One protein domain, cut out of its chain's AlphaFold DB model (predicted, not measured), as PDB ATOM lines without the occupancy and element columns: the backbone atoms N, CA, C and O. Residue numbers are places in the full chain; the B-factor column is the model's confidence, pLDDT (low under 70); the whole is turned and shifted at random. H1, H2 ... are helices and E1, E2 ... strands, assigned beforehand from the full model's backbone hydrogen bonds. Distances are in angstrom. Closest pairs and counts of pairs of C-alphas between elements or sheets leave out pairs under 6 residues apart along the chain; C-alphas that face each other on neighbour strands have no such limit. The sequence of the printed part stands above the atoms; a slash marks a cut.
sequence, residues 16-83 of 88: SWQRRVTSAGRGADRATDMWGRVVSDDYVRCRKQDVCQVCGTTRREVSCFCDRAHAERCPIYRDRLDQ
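This is residues 16 to 83 of the 88 residues of an uncharacterized protein of Acidobacteria bacterium RIFCSPLOWO2_02_FULL_68_18 (UniProt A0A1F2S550). What shape appears first? A long, twisted ribbon of three antiparallel strands, E1, E2 and E3, has two short helices, H1 and H2, packed on one face near its mid-length. E1 and E2 make a long hairpin, and the shorter E3 lies beside part of E2. What are its make-up and size? The printed part has 68 residues, in the order E1 E2 E3 H1 H2 along the chain and E1 E2 E3 across the sheet, and its class is mixed, helices and strands. It is a loose rod of 53 by 25 by 16 A, with a radius of gyration of the C-alphas of 15.3 A.

How do the strands pair? E1, residues 17 to 32, and E2, residues 38 to 52, form an antiparallel hairpin at 167 degrees, with N 18 and O 51 within hydrogen-bond range at 2.9 A. E2 and E3, residues 58 to 67, form another at 157 degrees, with N 44 and O 66 within range at 2.8 A. Together they are a meander, each strand the antiparallel neighbour of the one before. Where are the helices? H1, residues 68 to 71, is on the sheet at a height of 8.3 A, only just over E2 with 3 C-alphas falling on it; their closest C-alphas, Tyr 43 and Arg 68, are 5.3 A apart. H2, residues 75 to 81, is on the same face at a height of 8.4 A, over E1 and slantwise to it at 52 degrees on the local plane; their closest C-alphas, Ala 24 and Tyr 77, are 5.5 A apart. In H2 every O i to N i+4 pair is within hydrogen-bond range, and H1 is too short for such a pair.

Where do the strands run? E1 begins at C-alpha 17 (52.249, -33.127, -38.559), is 40.5 A long and bends by 62 degrees at residue 25. E2 is 43.2 A long and E3 26.6 A. Where do the helices end? H1 is 4.9 A long, and H2, 9.9 A long, ends at C-alpha 81 (33.457, -15.490, -45.545).

How far does it reach? The two C-alphas farthest apart, Trp 35 and Val 54, are 53.6 A apart. Is it continuous and confident? The printed part has no cut, and its four links are tight. Its mean pLDDT is 79.0, with residues 27 to 29, 40 and 80 to 83 under 70.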
ATOM      1  N   SER A  16      53.976 -37.156 -39.686       88.75
ATOM      2  CA  SER A  16      54.223 -35.875 -40.372       88.75
ATOM      3  C   SER A  16      53.093 -34.898 -40.047       88.75
ATOM      4  O   SER A  16      52.026 -34.967 -40.662       88.75
ATOM      5  N   TRP A  17      53.275 -34.064 -39.024       89.81
ATOM      6  CA  TRP A  17      52.249 -33.127 -38.559       89.81
ATOM      7  C   TRP A  17      52.193 -31.868 -39.426       89.81
ATOM      8  O   TRP A  17      53.206 -31.207 -39.636       89.81
ATOM      9  N   GLN A  18      50.991 -31.489 -39.855       88.31
ATOM     10  CA  GLN A  18      50.724 -30.223 -40.528       88.31
ATOM     11  C   GLN A  18      49.609 -29.473 -39.796       88.31
ATOM     12  O   GLN A  18      48.538 -30.026 -39.542       88.31
ATOM     13  N   ARG A  19      49.828 -28.184 -39.515       85.31
ATOM     14  CA  ARG A  19      48.773 -27.304 -38.998       85.31
ATOM     15  C   ARG A  19      47.716 -27.057 -40.061       85.31
ATOM     16  O   ARG A  19      48.039 -26.655 -41.178       85.31
ATOM     17  N   ARG A  20      46.453 -27.202 -39.679       83.06
ATOM     18  CA  ARG A  20      45.286 -26.824 -40.478       83.06
ATOM     19  C   ARG A  20      44.373 -25.930 -39.654       83.06
ATOM     20  O   ARG A  20      44.186 -26.175 -38.467       83.06
ATOM     21  N   VAL A  21      43.815 -24.885 -40.258       79.50
ATOM     22  CA  VAL A  21      42.751 -24.104 -39.610       79.50
ATOM     23  C   VAL A  21      41.453 -24.883 -39.795       79.50
ATOM     24  O   VAL A  21      41.044 -25.150 -40.920       79.50
ATOM     25  N   THR A  22      40.838 -25.288 -38.691       77.69
ATOM     26  CA  THR A  22      39.595 -26.071 -38.663       77.69
ATOM     27  C   THR A  22      38.371 -25.188 -38.538       77.69
ATOM     28  O   THR A  22      37.299 -25.561 -39.008       77.69
ATOM     29  N   SER A  23      38.510 -24.005 -37.938       74.00
ATOM     30  CA  SER A  23      37.475 -22.989 -38.002       74.00
ATOM     31  C   SER A  23      38.013 -21.574 -37.947       74.00
ATOM     32  O   SER A  23      39.011 -21.317 -37.285       74.00
ATOM     33  N   ALA A  24      37.321 -20.643 -38.587       76.06
ATOM     34  CA  ALA A  24      37.531 -19.214 -38.411       76.06
ATOM     35  C   ALA A  24      36.158 -18.535 -38.380       76.06
ATOM     36  O   ALA A  24      35.300 -18.884 -39.191       76.06
ATOM     37  N   GLY A  25      35.933 -17.641 -37.419       72.19
ATOM     38  CA  GLY A  25      34.661 -16.942 -37.241       72.19
ATOM     39  C   GLY A  25      34.857 -15.575 -36.597       72.19
ATOM     40  O   GLY A  25      35.824 -15.368 -35.861       72.19
ATOM     41  N   ARG A  26      33.952 -14.640 -36.896       74.12
ATOM     42  CA  ARG A  26      33.966 -13.298 -36.304       74.12
ATOM     43  C   ARG A  26      33.473 -13.371 -34.863       74.12
ATOM     44  O   ARG A  26      32.463 -14.016 -34.591       74.12
ATOM     45  N   GLY A  27      34.195 -12.721 -33.967       68.44
ATOM     46  CA  GLY A  27      33.730 -12.378 -32.634       68.44
ATOM     47  C   GLY A  27      33.719 -10.862 -32.501       68.44
ATOM     48  O   GLY A  27      34.535 -10.176 -33.114       68.44
ATOM     49  N   ALA A  28      32.777 -10.352 -31.723       66.06
ATOM     50  CA  ALA A  28      32.792  -8.972 -31.278       66.06
ATOM     51  C   ALA A  28      32.865  -9.014 -29.757       66.06
ATOM     52  O   ALA A  28      31.934  -9.522 -29.128       66.06
ATOM     53  N   ASP A  29      33.955  -8.511 -29.182       69.06
ATOM     54  CA  ASP A  29      33.986  -8.212 -27.752       69.06
ATOM     55  C   ASP A  29      33.729  -6.730 -27.558       69.06
ATOM     56  O   ASP A  29      34.174  -5.870 -28.320       69.06
ATOM     57  N   ARG A  30      32.961  -6.448 -26.512       72.00
ATOM     58  CA  ARG A  30      32.755  -5.097 -26.018       72.00
ATOM     59  C   ARG A  30      33.718  -4.903 -24.862       72.00
ATOM     60  O   ARG A  30      33.540  -5.516 -23.812       72.00
ATOM     61  N   ALA A  31      34.722  -4.066 -25.065       72.44
ATOM     62  CA  ALA A  31      35.586  -3.593 -23.999       72.44
ATOM     63  C   ALA A  31      35.162  -2.175 -23.611       72.44
ATOM     64  O   ALA A  31      34.722  -1.395 -24.452       72.44
ATOM     65  N   THR A  32      35.289  -1.834 -22.336       79.88
ATOM     66  CA  THR A  32      35.142  -0.447 -21.894       79.88
ATOM     67  C   THR A  32      36.533   0.158 -21.811       79.88
ATOM     68  O   THR A  32      37.404  -0.405 -21.146       79.88
ATOM     69  N   ASP A  33      36.763   1.269 -22.505       80.12
ATOM     70  CA  ASP A  33      38.039   1.975 -22.425       80.12
ATOM     71  C   ASP A  33      38.230   2.658 -21.056       80.12
ATOM     72  O   ASP A  33      37.340   2.694 -20.202       80.12
ATOM     73  N   MET A  34      39.411   3.246 -20.853       87.12
ATOM     74  CA  MET A  34      39.752   3.976 -19.623       87.12
ATOM     75  C   MET A  34      38.873   5.217 -19.373       87.12
ATOM     76  O   MET A  34      38.948   5.807 -18.298       87.12
ATOM     77  N   TRP A  35      38.048   5.618 -20.346       90.50
ATOM     78  CA  TRP A  35      37.141   6.765 -20.296       90.50
ATOM     79  C   TRP A  35      35.668   6.347 -20.184       90.50
ATOM     80  O   TRP A  35      34.780   7.194 -20.295       90.50
ATOM     81  N   GLY A  36      35.388   5.057 -19.969       82.25
ATOM     82  CA  GLY A  36      34.030   4.543 -19.812       82.25
ATOM     83  C   GLY A  36      33.264   4.362 -21.127       82.25
ATOM     84  O   GLY A  36      32.061   4.102 -21.093       82.25
ATOM     85  N   ARG A  37      33.914   4.499 -22.288       80.81
ATOM     86  CA  ARG A  37      33.281   4.293 -23.595       80.81
ATOM     87  C   ARG A  37      33.333   2.822 -23.969       80.81
ATOM     88  O   ARG A  37      34.370   2.176 -23.848       80.81
ATOM     89  N   VAL A  38      32.215   2.305 -24.471       77.25
ATOM     90  CA  VAL A  38      32.171   0.959 -25.046       77.25
ATOM     91  C   VAL A  38      32.853   0.997 -26.406       77.25
ATOM     92  O   VAL A  38      32.355   1.623 -27.342       77.25
ATOM     93  N   VAL A  39      33.983   0.313 -26.509       71.94
ATOM     94  CA  VAL A  39      34.706   0.069 -27.750       71.94
ATOM     95  C   VAL A  39      34.408  -1.363 -28.177       71.94
ATOM     96  O   VAL A  39      34.575  -2.313 -27.409       71.94
ATOM     97  N   SER A  40      33.900  -1.520 -29.394       64.50
ATOM     98  CA  SER A  40      33.763  -2.828 -30.025       64.50
ATOM     99  C   SER A  40      35.050  -3.147 -30.770       64.50
ATOM    100  O   SER A  40      35.358  -2.460 -31.745       64.50
ATOM    101  N   ASP A  41      35.759  -4.187 -30.341       70.12
ATOM    102  CA  ASP A  41      36.864  -4.736 -31.122       70.12
ATOM    103  C   ASP A  41      36.363  -5.920 -31.949       70.12
ATOM    104  O   ASP A  41      35.917  -6.949 -31.428       70.12
ATOM    105  N   ASP A  42      36.447  -5.753 -33.268       73.81
ATOM    106  CA  ASP A  42      36.232  -6.819 -34.236       73.81
ATOM    107  C   ASP A  42      37.463  -7.732 -34.241       73.81
ATOM    108  O   ASP A  42      38.538  -7.359 -34.725       73.81
ATOM    109  N   TYR A  43      37.301  -8.968 -33.777       76.94
ATOM    110  CA  TYR A  43      38.340  -9.984 -33.877       76.94
ATOM    111  C   TYR A  43      37.841 -11.223 -34.606       76.94
ATOM    112  O   TYR A  43      36.651 -11.510 -34.730       76.94
ATOM    113  N   VAL A  44      38.789 -12.014 -35.088       79.75
ATOM    114  CA  VAL A  44      38.511 -13.308 -35.694       79.75
ATOM    115  C   VAL A  44      39.063 -14.390 -34.790       79.75
ATOM    116  O   VAL A  44      40.269 -14.487 -34.551       79.75
ATOM    117  N   ARG A  45      38.166 -15.243 -34.295       82.69
ATOM    118  CA  ARG A  45      38.538 -16.446 -33.560       82.69
ATOM    119  C   ARG A  45      38.836 -17.554 -34.557       82.69
ATOM    120  O   ARG A  45      37.958 -17.992 -35.298       82.69
ATOM    121  N   CYS A  46      40.067 -18.044 -34.537       81.94
ATOM    122  CA  CYS A  46      40.506 -19.167 -35.351       81.94
ATOM    123  C   CYS A  46      40.769 -20.389 -34.468       81.94
ATOM    124  O   CYS A  46      41.370 -20.269 -33.403       81.94
ATOM    125  N   ARG A  47      40.373 -21.575 -34.927       84.75
ATOM    126  CA  ARG A  47      40.782 -22.866 -34.373       84.75
ATOM    127  C   ARG A  47      41.725 -23.540 -35.349       84.75
ATOM    128  O   ARG A  47      41.477 -23.574 -36.554       84.75
ATOM    129  N   LYS A  48      42.832 -24.035 -34.821       86.31
ATOM    130  CA  LYS A  48      43.904 -24.701 -35.553       86.31
ATOM    131  C   LYS A  48      44.069 -26.095 -34.983       86.31
ATOM    132  O   LYS A  48      44.043 -26.249 -33.769       86.31
ATOM    133  N   GLN A  49      44.286 -27.075 -35.845       90.38
ATOM    134  CA  GLN A  49      44.550 -28.445 -35.452       90.38
ATOM    135  C   GLN A  49      45.784 -28.984 -36.173       90.38
ATOM    136  O   GLN A  49      45.966 -28.748 -37.368       90.38
ATOM    137  N   ASP A  50      46.636 -29.705 -35.450       88.19
ATOM    138  CA  ASP A  50      47.730 -30.470 -36.046       88.19
ATOM    139  C   ASP A  50      47.182 -31.800 -36.563       88.19
ATOM    140  O   ASP A  50      46.730 -32.629 -35.767       88.19
ATOM    141  N   VAL A  51      47.233 -31.998 -37.881       89.25
ATOM    142  CA  VAL A  51      46.749 -33.197 -38.578       89.25
ATOM    143  C   VAL A  51      47.926 -33.899 -39.243       89.25
ATOM    144  O   VAL A  51      48.731 -33.268 -39.930       89.25
ATOM    145  N   CYS A  52      48.049 -35.210 -39.053       90.06
ATOM    146  CA  CYS A  52      49.069 -35.986 -39.733       90.06
ATOM    147  C   CYS A  52      48.719 -36.141 -41.216       90.06
ATOM    148  O   CYS A  52      47.665 -36.676 -41.550       90.06
ATOM    149  N   GLN A  53      49.621 -35.742 -42.112       89.12
ATOM    150  CA  GLN A  53      49.395 -35.829 -43.560       89.12
ATOM    151  C   GLN A  53      49.267 -37.267 -44.082       89.12
ATOM    152  O   GLN A  53      48.695 -37.477 -45.144       89.12
ATOM    153  N   VAL A  54      49.808 -38.245 -43.349       87.69
ATOM    154  CA  VAL A  54      49.883 -39.644 -43.793       87.69
ATOM    155  C   VAL A  54      48.710 -40.470 -43.268       87.69
ATOM    156  O   VAL A  54      48.081 -41.195 -44.030       87.69
ATOM    157  N   CYS A  55      48.418 -40.379 -41.969       87.31
ATOM    158  CA  CYS A  55      47.400 -41.206 -41.312       87.31
ATOM    159  C   CYS A  55      46.178 -40.418 -40.814       87.31
ATOM    160  O   CYS A  55      45.279 -41.009 -40.227       87.31
ATOM    161  N   GLY A  56      46.132 -39.094 -40.999       86.75
ATOM    162  CA  GLY A  56      44.983 -38.261 -40.619       86.75
ATOM    163  C   GLY A  56      44.792 -38.052 -39.114       86.75
ATOM    164  O   GLY A  56      43.932 -37.270 -38.720       86.75
ATOM    165  N   THR A  57      45.599 -38.698 -38.265       89.19
ATOM    166  CA  THR A  57      45.571 -38.514 -36.808       89.19
ATOM    167  C   THR A  57      45.682 -37.039 -36.442       89.19
ATOM    168  O   THR A  57      46.423 -36.295 -37.080       89.19
ATOM    169  N   THR A  58      44.997 -36.630 -35.379       90.62
ATOM    170  CA  THR A  58      45.052 -35.269 -34.842       90.62
ATOM    171  C   THR A  58      45.617 -35.270 -33.429       90.62
ATOM    172  O   THR A  58      45.302 -36.180 -32.666       90.62
ATOM    173  N   ARG A  59      46.429 -34.275 -33.047       84.56
ATOM    174  CA  ARG A  59      47.078 -34.276 -31.714       84.56
ATOM    175  C   ARG A  59      46.929 -32.992 -30.899       84.56
ATOM    176  O   ARG A  59      47.001 -33.049 -29.676       84.56
ATOM    177  N   ARG A  60      46.748 -31.835 -31.531       83.31
ATOM    178  CA  ARG A  60      46.695 -30.552 -30.818       83.31
ATOM    179  C   ARG A  60      45.664 -29.654 -31.460       83.31
ATOM    180  O   ARG A  60      45.754 -29.428 -32.659       83.31
ATOM    181  N   GLU A  61      44.739 -29.138 -30.660       85.25
ATOM    182  CA  GLU A  61      43.818 -28.075 -31.053       85.25
ATOM    183  C   GLU A  61      44.198 -26.794 -30.305       85.25
ATOM    184  O   GLU A  61      44.440 -26.811 -29.099       85.25
ATOM    185  N   VAL A  62      44.319 -25.685 -31.031       83.50
ATOM    186  CA  VAL A  62      44.656 -24.371 -30.477       83.50
ATOM    187  C   VAL A  62      43.670 -23.354 -31.016       83.50
ATOM    188  O   VAL A  62      43.528 -23.207 -32.231       83.50
ATOM    189  N   SER A  63      43.029 -22.608 -30.119       81.81
ATOM    190  CA  SER A  63      42.305 -21.399 -30.492       81.81
ATOM    191  C   SER A  63      43.218 -20.181 -30.413       81.81
ATOM    192  O   SER A  63      43.914 -20.003 -29.416       81.81
ATOM    193  N   CYS A  64      43.188 -19.324 -31.428       78.75
ATOM    194  CA  CYS A  64      43.833 -18.017 -31.399       78.75
ATOM    195  C   CYS A  64      42.850 -16.920 -31.810       78.75
ATOM    196  O   CYS A  64      41.918 -17.166 -32.578       78.75
ATOM    197  N   PHE A  65      43.095 -15.717 -31.309       82.81
ATOM    198  CA  PHE A  65      42.403 -14.503 -31.716       82.81
ATOM    199  C   PHE A  65      43.336 -13.712 -32.628       82.81
ATOM    200  O   PHE A  65      44.535 -13.613 -32.360       82.81
ATOM    201  N   CYS A  66      42.805 -13.219 -33.737       79.62
ATOM    202  CA  CYS A  66      43.521 -12.360 -34.668       79.62
ATOM    203  C   CYS A  66      42.703 -11.092 -34.875       79.62
ATOM    204  O   CYS A  66      41.473 -11.164 -34.924       79.62
ATOM    205  N   ASP A  67      43.370  -9.955 -35.035       81.25
ATOM    206  CA  ASP A  67      42.695  -8.756 -35.514       81.25
ATOM    207  C   ASP A  67      42.134  -8.996 -36.927       81.25
ATOM    208  O   ASP A  67      42.605  -9.855 -37.688       81.25
ATOM    209  N   ARG A  68      41.092  -8.245 -37.275       77.25
ATOM    210  CA  ARG A  68      40.391  -8.404 -38.550       77.25
ATOM    211  C   ARG A  68      41.296  -8.166 -39.766       77.25
ATOM    212  O   ARG A  68      41.231  -8.942 -40.719       77.25
ATOM    213  N   ALA A  69      42.175  -7.166 -39.723       80.81
ATOM    214  CA  ALA A  69      43.074  -6.832 -40.833       80.81
ATOM    215  C   ALA A  69      44.110  -7.941 -41.108       80.81
ATOM    216  O   ALA A  69      44.546  -8.175 -42.241       80.81
ATOM    217  N   HIS A  70      44.531  -8.658 -40.072       80.19
ATOM    218  CA  HIS A  70      45.368  -9.840 -40.189       80.19
ATOM    219  C   HIS A  70      44.567 -11.041 -40.691       80.19
ATOM    220  O   HIS A  70      45.038 -11.779 -41.558       80.19
ATOM    221  N   ALA A  71      43.342 -11.220 -40.198       77.88
ATOM    222  CA  ALA A  71      42.476 -12.316 -40.608       77.88
ATOM    223  C   ALA A  71      42.084 -12.246 -42.091       77.88
ATOM    224  O   ALA A  71      42.068 -13.278 -42.753       77.88
ATOM    225  N   GLU A  72      41.858 -11.055 -42.647       80.81
ATOM    226  CA  GLU A  72      41.549 -10.858 -44.073       80.81
ATOM    227  C   GLU A  72      42.674 -11.325 -45.013       80.81
ATOM    228  O   GLU A  72      42.425 -11.626 -46.176       80.81
ATOM    229  N   ARG A  73      43.907 -11.480 -44.517       82.12
ATOM    230  CA  ARG A  73      45.016 -12.085 -45.275       82.12
ATOM    231  C   ARG A  73      45.037 -13.615 -45.205       82.12
ATOM    232  O   ARG A  73      45.786 -14.248 -45.946       82.12
ATOM    233  N   CYS A  74      44.242 -14.230 -44.329       76.81
ATOM    234  CA  CYS A  74      44.176 -15.679 -44.181       76.81
ATOM    235  C   CYS A  74      43.242 -16.286 -45.245       76.81
ATOM    236  O   CYS A  74      42.041 -16.010 -45.216       76.81
ATOM    237  N   PRO A  75      43.740 -17.164 -46.140       76.06
ATOM    238  CA  PRO A  75      42.917 -17.761 -47.193       76.06
ATOM    239  C   PRO A  75      41.756 -18.578 -46.616       76.06
ATOM    240  O   PRO A  75      40.630 -18.440 -47.063       76.06
ATOM    241  N   ILE A  76      41.982 -19.309 -45.518       74.62
ATOM    242  CA  ILE A  76      40.940 -20.129 -44.877       74.62
ATOM    243  C   ILE A  76      39.828 -19.269 -44.258       74.62
ATOM    244  O   ILE A  76      38.674 -19.690 -44.202       74.62
ATOM    245  N   TYR A  77      40.161 -18.071 -43.772       72.31
ATOM    246  CA  TYR A  77      39.149 -17.132 -43.291       72.31
ATOM    247  C   TYR A  77      38.361 -16.537 -44.458       72.31
ATOM    248  O   TYR A  77      37.137 -16.516 -44.393       72.31
ATOM    249  N   ARG A  78      39.039 -16.122 -45.535       74.69
ATOM    250  CA  ARG A  78      38.394 -15.599 -46.750       74.69
ATOM    251  C   ARG A  78      37.443 -16.612 -47.385       74.69
ATOM    252  O   ARG A  78      36.277 -16.288 -47.561       74.69
ATOM    253  N   ASP A  79      37.900 -17.845 -47.597       70.88
ATOM    254  CA  ASP A  79      37.093 -18.927 -48.179       70.88
ATOM    255  C   ASP A  79      35.831 -19.220 -47.345       70.88
ATOM    256  O   ASP A  79      34.807 -19.653 -47.868       70.88
ATOM    257  N   ARG A  80      35.884 -18.961 -46.031       66.50
ATOM    258  CA  ARG A  80      34.731 -19.081 -45.130       66.50
ATOM    259  C   ARG A  80      33.829 -17.859 -45.084       66.50
ATOM    260  O   ARG A  80      32.670 -18.016 -44.725       66.50
ATOM    261  N   LEU A  81      34.321 -16.664 -45.403       64.06
ATOM    262  CA  LEU A  81      33.457 -15.490 -45.545       64.06
ATOM    263  C   LEU A  81      32.528 -15.631 -46.754       64.06
ATOM    264  O   LEU A  81      31.387 -15.185 -46.683       64.06
ATOM    265  N   ASP A  82      33.002 -16.300 -47.805       52.72
ATOM    266  CA  ASP A  82      32.226 -16.597 -49.013       52.72
ATOM    267  C   ASP A  82      31.229 -17.755 -48.819       52.72
ATOM    268  O   ASP A  82      30.344 -17.968 -49.646       52.72
ATOM    269  N   GLN A  83      31.325 -18.478 -47.698       48.84
ATOM    270  CA  GLN A  83      30.329 -19.448 -47.259       48.84
ATOM    271  C   GLN A  83      29.517 -18.850 -46.103       48.84
ATOM    272  O   GLN A  83      29.870 -19.069 -44.937       48.84
TER     273      GLN A  83